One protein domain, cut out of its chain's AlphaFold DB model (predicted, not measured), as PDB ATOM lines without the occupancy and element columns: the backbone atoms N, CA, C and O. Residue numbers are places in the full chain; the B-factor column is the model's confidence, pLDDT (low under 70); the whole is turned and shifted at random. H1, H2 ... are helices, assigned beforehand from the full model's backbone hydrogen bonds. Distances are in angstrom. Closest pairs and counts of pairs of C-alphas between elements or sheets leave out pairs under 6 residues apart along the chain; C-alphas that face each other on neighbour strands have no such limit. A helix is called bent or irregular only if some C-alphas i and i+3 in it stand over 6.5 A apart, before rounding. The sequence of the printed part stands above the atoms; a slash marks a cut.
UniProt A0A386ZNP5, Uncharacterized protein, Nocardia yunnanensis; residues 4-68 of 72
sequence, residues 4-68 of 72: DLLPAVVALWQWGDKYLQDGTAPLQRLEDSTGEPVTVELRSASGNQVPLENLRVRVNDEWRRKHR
ATOM      1  N   ASP A   4       2.038  23.425 -45.082       93.19
ATOM      2  CA  ASP A   4       2.463  23.930 -43.770       93.19
ATOM      3  C   ASP A   4       2.177  25.434 -43.600       93.19
ATOM      4  O   ASP A   4       2.118  25.935 -42.480       93.19
ATOM      5  N   LEU A   5       1.969  26.161 -44.708       94.56
ATOM      6  CA  LEU A   5       1.592  27.576 -44.698       94.56
ATOM      7  C   LEU A   5       0.077  27.787 -44.548       94.56
ATOM      8  O   LEU A   5      -0.357  28.892 -44.222       94.56
ATOM      9  N   LEU A   6      -0.738  26.749 -44.757       93.19
ATOM     10  CA  LEU A   6      -2.196  26.859 -44.721       93.19
ATOM     11  C   LEU A   6      -2.722  27.481 -43.411       93.19
ATOM     12  O   LEU A   6      -3.565  28.372 -43.511       93.19
ATOM     13  N   PRO A   7      -2.212  27.138 -42.206       93.75
ATOM     14  CA  PRO A   7      -2.653  27.791 -40.974       93.75
ATOM     15  C   PRO A   7      -2.451  29.313 -40.982       93.75
ATOM     16  O   PRO A   7      -3.307  30.045 -40.491       93.75
ATOM     17  N   ALA A   8      -1.364  29.811 -41.582       95.38
ATOM     18  CA  ALA A   8      -1.122  31.249 -41.701       95.38
ATOM     19  C   ALA A   8      -2.101  31.913 -42.683       95.38
ATOM     20  O   ALA A   8      -2.624  32.989 -42.397       95.38
ATOM     21  N   VAL A   9      -2.393  31.257 -43.813       94.38
ATOM     22  CA  VAL A   9      -3.392  31.734 -44.786       94.38
ATOM     23  C   VAL A   9      -4.779  31.804 -44.147       94.38
ATOM     24  O   VAL A   9      -5.463  32.816 -44.271       94.38
ATOM     25  N   VAL A  10      -5.180  30.765 -43.412       95.00
ATOM     26  CA  VAL A  10      -6.471  30.734 -42.711       95.00
ATOM     27  C   VAL A  10      -6.534  31.794 -41.608       95.00
ATOM     28  O   VAL A  10      -7.570  32.436 -41.452       95.00
ATOM     29  N   ALA A  11      -5.440  32.037 -40.880       95.12
ATOM     30  CA  ALA A  11      -5.385  33.100 -39.875       95.12
ATOM     31  C   ALA A  11      -5.574  34.497 -40.497       95.12
ATOM     32  O   ALA A  11      -6.345  35.306 -39.980       95.12
ATOM     33  N   LEU A  12      -4.919  34.771 -41.632       95.38
ATOM     34  CA  LEU A  12      -5.104  36.024 -42.373       95.38
ATOM     35  C   LEU A  12      -6.529  36.167 -42.908       95.38
ATOM     36  O   LEU A  12      -7.099  37.255 -42.859       95.38
ATOM     37  N   TRP A  13      -7.120  35.070 -43.375       93.62
ATOM     38  CA  TRP A  13      -8.510  35.056 -43.805       93.62
ATOM     39  C   TRP A  13      -9.457  35.389 -42.647       93.62
ATOM     40  O   TRP A  13     -10.259  36.306 -42.768       93.62
ATOM     41  N   GLN A  14      -9.319  34.732 -41.494       93.44
ATOM     42  CA  GLN A  14     -10.135  35.031 -40.312       93.44
ATOM     43  C   GLN A  14     -10.004  36.499 -39.871       93.44
ATOM     44  O   GLN A  14     -10.991  37.120 -39.476       93.44
ATOM     45  N   TRP A  15      -8.800  37.071 -39.952       94.38
ATOM     46  CA  TRP A  15      -8.600  38.503 -39.730       94.38
ATOM     47  C   TRP A  15      -9.367  39.348 -40.760       94.38
ATOM     48  O   TRP A  15     -10.043  40.304 -40.384       94.38
ATOM     49  N   GLY A  16      -9.315  38.969 -42.038       93.81
ATOM     50  CA  GLY A  16     -10.045  39.630 -43.117       93.81
ATOM     51  C   GLY A  16     -11.558  39.609 -42.906       93.81
ATOM     52  O   GLY A  16     -12.186  40.659 -42.960       93.81
ATOM     53  N   ASP A  17     -12.128  38.451 -42.572       92.25
ATOM     54  CA  ASP A  17     -13.558  38.307 -42.262       92.25
ATOM     55  C   ASP A  17     -13.998  39.237 -41.122       92.25
ATOM     56  O   ASP A  17     -15.109  39.757 -41.131       92.25
ATOM     57  N   LYS A  18     -13.121  39.455 -40.131       91.56
ATOM     58  CA  LYS A  18     -13.418  40.298 -38.968       91.56
ATOM     59  C   LYS A  18     -13.372  41.796 -39.277       91.56
ATOM     60  O   LYS A  18     -14.104  42.556 -38.647       91.56
ATOM     61  N   TYR A  19     -12.478  42.231 -40.163       92.56
ATOM     62  CA  TYR A  19     -12.148  43.655 -40.316       92.56
ATOM     63  C   TYR A  19     -12.399  44.229 -41.715       92.56
ATOM     64  O   TYR A  19     -12.258  45.437 -41.899       92.56
ATOM     65  N   LEU A  20     -12.756  43.409 -42.700       90.75
ATOM     66  CA  LEU A  20     -13.034  43.831 -44.074       90.75
ATOM     67  C   LEU A  20     -14.529  43.657 -44.394       90.75
ATOM     68  O   LEU A  20     -15.246  42.967 -43.675       90.75
ATOM     69  N   GLN A  21     -14.994  44.272 -45.489       84.75
ATOM     70  CA  GLN A  21     -16.356  44.095 -46.030       84.75
ATOM     71  C   GLN A  21     -17.480  44.339 -44.998       84.75
ATOM     72  O   GLN A  21     -18.419  43.551 -44.894       84.75
ATOM     73  N   ASP A  22     -17.352  45.391 -44.183       86.31
ATOM     74  CA  ASP A  22     -18.307  45.735 -43.116       86.31
ATOM     75  C   ASP A  22     -18.593  44.580 -42.131       86.31
ATOM     76  O   ASP A  22     -19.670  44.484 -41.544       86.31
ATOM     77  N   GLY A  23     -17.613  43.686 -41.944       80.50
ATOM     78  CA  GLY A  23     -17.693  42.542 -41.033       80.50
ATOM     79  C   GLY A  23     -18.444  41.330 -41.589       80.50
ATOM     80  O   GLY A  23     -18.703  40.386 -40.843       80.50
ATOM     81  N   THR A  24     -18.806  41.333 -42.878       87.75
ATOM     82  CA  THR A  24     -19.462  40.191 -43.527       87.75
ATOM     83  C   THR A  24     -18.450  39.370 -44.321       87.75
ATOM     84  O   THR A  24     -17.945  39.799 -45.357       87.75
ATOM     85  N   ALA A  25     -18.173  38.155 -43.845       89.50
ATOM     86  CA  ALA A  25     -17.271  37.223 -44.512       89.50
ATOM     87  C   ALA A  25     -17.821  36.793 -45.889       89.50
ATOM     88  O   ALA A  25     -18.959  36.321 -45.965       89.50
ATOM     89  N   PRO A  26     -17.034  36.884 -46.979       87.81
ATOM     90  CA  PRO A  26     -17.505  36.522 -48.315       87.81
ATOM     91  C   PRO A  26     -17.542  35.008 -48.576       87.81
ATOM     92  O   PRO A  26     -18.248  34.577 -49.483       87.81
ATOM     93  N   LEU A  27     -16.797  34.188 -47.821       92.88
ATOM     94  CA  LEU A  27     -16.880  32.723 -47.894       92.88
ATOM     95  C   LEU A  27     -16.730  32.103 -46.499       92.88
ATOM     96  O   LEU A  27     -16.127  32.692 -45.602       92.88
ATOM     97  N   GLN A  28     -17.235  30.879 -46.349       92.25
ATOM     98  CA  GLN A  28     -17.126  30.086 -45.126       92.25
ATOM     99  C   GLN A  28     -16.031  29.025 -45.253       92.25
ATOM    100  O   GLN A  28     -15.789  28.481 -46.329       92.25
ATOM    101  N   ARG A  29     -15.389  28.704 -44.128       93.75
ATOM    102  CA  ARG A  29     -14.463  27.574 -44.003       93.75
ATOM    103  C   ARG A  29     -15.156  26.527 -43.158       93.75
ATOM    104  O   ARG A  29     -15.405  26.802 -41.987       93.75
ATOM    105  N   LEU A  30     -15.481  25.385 -43.743       96.19
ATOM    106  CA  LEU A  30     -16.233  24.331 -43.077       96.19
ATOM    107  C   LEU A  30     -15.408  23.044 -43.054       96.19
ATOM    108  O   LEU A  30     -14.653  22.772 -43.990       96.19
ATOM    109  N   GLU A  31     -15.544  22.266 -41.988       96.75
ATOM    110  CA  GLU A  31     -15.141  20.867 -41.978       96.75
ATOM    111  C   GLU A  31     -16.114  20.090 -42.870       96.75
ATOM    112  O   GLU A  31     -17.327  20.179 -42.703       96.75
ATOM    113  N   ASP A  32     -15.582  19.327 -43.823       96.56
ATOM    114  CA  ASP A  32     -16.382  18.674 -44.866       96.56
ATOM    115  C   ASP A  32     -17.376  17.642 -44.299       96.56
ATOM    116  O   ASP A  32     -18.521  17.559 -44.735       96.56
ATOM    117  N   SER A  33     -16.966  16.887 -43.276       97.25
ATOM    118  CA  SER A  33     -17.770  15.820 -42.665       97.25
ATOM    119  C   SER A  33     -18.918  16.314 -41.790       97.25
ATOM    120  O   SER A  33     -19.946  15.644 -41.703       97.25
ATOM    121  N   THR A  34     -18.737  17.441 -41.100       97.31
ATOM    122  CA  THR A  34     -19.668  17.929 -40.068       97.31
ATOM    123  C   THR A  34     -20.395  19.201 -40.493       97.31
ATOM    124  O   THR A  34     -21.458  19.512 -39.959       97.31
ATOM    125  N   GLY A  35     -19.842  19.942 -41.457       97.31
ATOM    126  CA  GLY A  35     -20.283  21.287 -41.804       97.31
ATOM    127  C   GLY A  35     -19.924  22.334 -40.747       97.31
ATOM    128  O   GLY A  35     -20.410  23.463 -40.833       97.31
ATOM    129  N   GLU A  36     -19.105  22.001 -39.744       97.62
ATOM    130  CA  GLU A  36     -18.753  22.934 -38.674       97.62
ATOM    131  C   GLU A  36     -17.731  23.984 -39.139       97.62
ATOM    132  O   GLU A  36     -16.816  23.667 -39.905       97.62
ATOM    133  N   PRO A  37     -17.832  25.246 -38.682       94.75
ATOM    134  CA  PRO A  37     -16.857  26.273 -39.024       94.75
ATOM    135  C   PRO A  37     -15.438  25.954 -38.537       94.75
ATOM    136  O   PRO A  37     -15.205  25.687 -37.360       94.75
ATOM    137  N   VAL A  38     -14.458  26.106 -39.427       95.06
ATOM    138  CA  VAL A  38     -13.032  25.936 -39.121       95.06
ATOM    139  C   VAL A  38     -12.395  27.278 -38.764       95.06
ATOM    140  O   VAL A  38     -12.481  28.267 -39.507       95.06
ATOM    141  N   THR A  39     -11.696  27.300 -37.630       94.06
ATOM    142  CA  THR A  39     -10.969  28.466 -37.110       94.06
ATOM    143  C   THR A  39      -9.521  28.109 -36.771       94.06
ATOM    144  O   THR A  39      -9.183  26.943 -36.576       94.06
ATOM    145  N   VAL A  40      -8.648  29.118 -36.728       95.38
ATOM    146  CA  VAL A  40      -7.270  28.967 -36.237       95.38
ATOM    147  C   VAL A  40      -7.184  29.529 -34.826       95.38
ATOM    148  O   VAL A  40      -7.673  30.623 -34.557       95.38
ATOM    149  N   GLU A  41      -6.515  28.795 -33.942       95.12
ATOM    150  CA  GLU A  41      -6.282  29.186 -32.556       95.12
ATOM    151  C   GLU A  41      -4.818  28.974 -32.175       95.12
ATOM    152  O   GLU A  41      -4.179  28.008 -32.596       95.12
ATOM    153  N   LEU A  42      -4.294  29.846 -31.313       95.44
ATOM    154  CA  LEU A  42      -3.029  29.588 -30.639       95.44
ATOM    155  C   LEU A  42      -3.260  28.567 -29.532       95.44
ATOM    156  O   LEU A  42      -4.129  28.752 -28.677       95.44
ATOM    157  N   ARG A  43      -2.460  27.502 -29.529       97.06
ATOM    158  CA  ARG A  43      -2.524  26.449 -28.517       97.06
ATOM    159  C   ARG A  43      -1.146  26.160 -27.942       97.06
ATOM    160  O   ARG A  43      -0.134  26.206 -28.635       97.06
ATOM    161  N   SER A  44      -1.120  25.880 -26.647       97.00
ATOM    162  CA  SER A  44       0.061  25.376 -25.948       97.00
ATOM    163  C   SER A  44       0.317  23.910 -26.313       97.00
ATOM    164  O   SER A  44      -0.566  23.226 -26.828       97.00
ATOM    165  N   ALA A  45       1.505  23.396 -25.986       96.12
ATOM    166  CA  ALA A  45       1.849  21.991 -26.223       96.12
ATOM    167  C   ALA A  45       0.918  20.999 -25.494       96.12
ATOM    168  O   ALA A  45       0.758  19.871 -25.943       96.12
ATOM    169  N   SER A  46       0.274  21.418 -24.401       96.69
ATOM    170  CA  SER A  46      -0.725  20.624 -23.676       96.69
ATOM    171  C   SER A  46      -2.141  20.736 -24.256       96.69
ATOM    172  O   SER A  46      -3.082  20.225 -23.661       96.69
ATOM    173  N   GLY A  47      -2.320  21.427 -25.387       96.19
ATOM    174  CA  GLY A  47      -3.600  21.567 -26.085       96.19
ATOM    175  C   GLY A  47      -4.474  22.739 -25.628       96.19
ATOM    176  O   GLY A  47      -5.491  23.009 -26.268       96.19
ATOM    177  N   ASN A  48      -4.078  23.471 -24.579       96.69
ATOM    178  CA  ASN A  48      -4.846  24.615 -24.073       96.69
ATOM    179  C   ASN A  48      -4.805  25.780 -25.061       96.69
ATOM    180  O   ASN A  48      -3.717  26.113 -25.540       96.69
ATOM    181  N   GLN A  49      -5.942  26.438 -25.285       97.25
ATOM    182  CA  GLN A  49      -5.998  27.711 -26.000       97.25
ATOM    183  C   GLN A  49      -5.192  28.781 -25.249       97.25
ATOM    184  O   GLN A  49      -5.247  28.870 -24.021       97.25
ATOM    185  N   VAL A  50      -4.423  29.582 -25.987       97.38
ATOM    186  CA  VAL A  50      -3.562  30.635 -25.442       97.38
ATOM    187  C   VAL A  50      -4.111  31.995 -25.876       97.38
ATOM    188  O   VAL A  50      -3.957  32.356 -27.045       97.38
ATOM    189  N   PRO A  51      -4.741  32.764 -24.971       94.56
ATOM    190  CA  PRO A  51      -5.153  34.126 -25.280       94.56
ATOM    191  C   PRO A  51      -3.931  35.059 -25.355       94.56
ATOM    192  O   PRO A  51      -2.853  34.736 -24.845       94.56
ATOM    193  N   LEU A  52      -4.091  36.218 -26.002       90.25
ATOM    194  CA  LEU A  52      -2.982  37.129 -26.309       90.25
ATOM    195  C   LEU A  52      -2.270  37.631 -25.044       90.25
ATOM    196  O   LEU A  52      -1.044  37.683 -25.014       90.25
ATOM    197  N   GLU A  53      -3.015  37.936 -23.984       94.94
ATOM    198  CA  GLU A  53      -2.488  38.353 -22.680       94.94
ATOM    199  C   GLU A  53      -1.604  37.289 -22.008       94.94
ATOM    200  O   GLU A  53      -0.742  37.620 -21.193       94.94
ATOM    201  N   ASN A  54      -1.767  36.021 -22.396       96.12
ATOM    202  CA  ASN A  54      -0.988  34.893 -21.892       96.12
ATOM    203  C   ASN A  54       0.128  34.464 -22.862       96.12
ATOM    204  O   ASN A  54       0.903  33.557 -22.543       96.12
ATOM    205  N   LEU A  55       0.253  35.111 -24.027       96.56
ATOM    206  CA  LEU A  55       1.340  34.866 -24.969       96.56
ATOM    207  C   LEU A  55       2.586  35.653 -24.556       96.56
ATOM    208  O   LEU A  55       2.609  36.882 -24.546       96.56
ATOM    209  N   ARG A  56       3.678  34.937 -24.278       95.81
ATOM    210  CA  ARG A  56       4.984  35.544 -24.001       95.81
ATOM    211  C   ARG A  56       5.972  35.231 -25.114       95.81
ATOM    212  O   ARG A  56       6.255  34.068 -25.384       95.81
ATOM    213  N   VAL A  57       6.581  36.269 -25.677       95.62
ATOM    214  CA  VAL A  57       7.675  36.137 -26.646       95.62
ATOM    215  C   VAL A  57       9.012  36.301 -25.925       95.62
ATOM    216  O   VAL A  57       9.220  37.250 -25.169       95.62
ATOM    217  N   ARG A  58       9.929  35.351 -26.125       96.19
ATOM    218  CA  ARG A  58      11.295  35.369 -25.581       96.19
ATOM    219  C   ARG A  58      12.270  34.916 -26.657       96.19
ATOM    220  O   ARG A  58      11.912  34.141 -27.536       96.19
ATOM    221  N   VAL A  59      13.517  35.369 -26.556       95.00
ATOM    222  CA  VAL A  59      14.601  34.819 -27.374       95.00
ATOM    223  C   VAL A  59      14.815  33.359 -26.979       95.00
ATOM    224  O   VAL A  59      14.902  33.052 -25.791       95.00
ATOM    225  N   ASN A  60      14.917  32.472 -27.968       95.00
ATOM    226  CA  ASN A  60      15.274  31.077 -27.734       95.00
ATOM    227  C   ASN A  60      16.741  30.994 -27.263       95.00
ATOM    228  O   ASN A  60      17.660  31.396 -27.981       95.00
ATOM    229  N   ASP A  61      16.962  30.466 -26.058       94.94
ATOM    230  CA  ASP A  61      18.288  30.373 -25.442       94.94
ATOM    231  C   ASP A  61      19.235  29.399 -26.150       94.94
ATOM    232  O   ASP A  61      20.444  29.625 -26.175       94.94
ATOM    233  N   GLU A  62      18.719  28.335 -26.758       95.00
ATOM    234  CA  GLU A  62      19.519  27.405 -27.559       95.00
ATOM    235  C   GLU A  62      20.009  28.077 -28.836       95.00
ATOM    236  O   GLU A  62      21.203  28.046 -29.142       95.00
ATOM    237  N   TRP A  63      19.100  28.770 -29.528       94.62
ATOM    238  CA  TRP A  63      19.454  29.581 -30.687       94.62
ATOM    239  C   TRP A  63      20.489  30.646 -30.305       94.62
ATOM    240  O   TRP A  63      21.520  30.766 -30.965       94.62
ATOM    241  N   ARG A  64      20.281  31.361 -29.192       94.75
ATOM    242  CA  ARG A  64      21.198  32.405 -28.711       94.75
ATOM    243  C   ARG A  64      22.581  31.862 -28.348       94.75
ATOM    244  O   ARG A  64      23.574  32.518 -28.646       94.75
ATOM    245  N   ARG A  65      22.666  30.682 -27.722       93.12
ATOM    246  CA  ARG A  65      23.948  30.026 -27.406       93.12
ATOM    247  C   ARG A  65      24.705  29.628 -28.669       93.12
ATOM    248  O   ARG A  65      25.896  29.900 -28.748       93.12
ATOM    249  N   LYS A  66      24.015  29.060 -29.665       94.06
ATOM    250  CA  LYS A  66      24.618  28.669 -30.951       94.06
ATOM    251  C   LYS A  66      25.223  29.853 -31.716       94.06
ATOM    252  O   LYS A  66      26.197  29.669 -32.434       94.06
ATOM    253  N   HIS A  67      24.652  31.048 -31.564       92.00
ATOM    254  CA  HIS A  67      25.061  32.250 -32.301       92.00
ATOM    255  C   HIS A  67      25.893  33.237 -31.468       92.00
ATOM    256  O   HIS A  67      26.196  34.332 -31.938       92.00
ATOM    257  N   ARG A  68      26.291  32.881 -30.238       86.31
ATOM    258  CA  ARG A  68      27.303  33.648 -29.504       86.31
ATOM    259  C   ARG A  68      28.671  33.339 -30.107       86.31
ATOM    260  O   ARG A  68      29.091  32.186 -30.102       86.31
TER     261      ARG A  68
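What this domain is: This is residues 4 to 68 of the 72 residues of an uncharacterized protein of Nocardia yunnanensis (UniProt A0A386ZNP5). A structure with little regular structure: one long helix, H1, and a long winding loop that runs back past it, with residues 56 to 68 sticking out as an arm that ends in the short helix H2. The printed part has 65 residues, with two named helices, H1 then H2, and no named strand; the class is all helix, though the named elements hold only 22 residues. It is extended, with a radius of gyration of the C-alphas of 16.6 A, and spans 49 by 29 by 24 A.

How they stand to each other: H1, residues 4 to 19, and H2, residues 61 to 66, are apart, joined by a long link of 41 residues. Every O i to N i+4 pair is within hydrogen-bond range in H2, and 11 of 12 are in H1.

Where its parts are: H1 runs 24.8 A from C-alpha 4 at (2.463, 23.930, -43.770) to C-alpha 19. It is irregular, but only just: C-alphas 4 and 7 are 7.0 A apart. H2 ends with C-alpha 66 at (24.618, 28.669, -30.951).

The domain as a whole: The two farthest C-alphas, of Gly 35 and Arg 68, are 50.7 A apart. Residues 18 to 23 also stand free. The printed part has no cut, and no printed residue is under 70 in pLDDT.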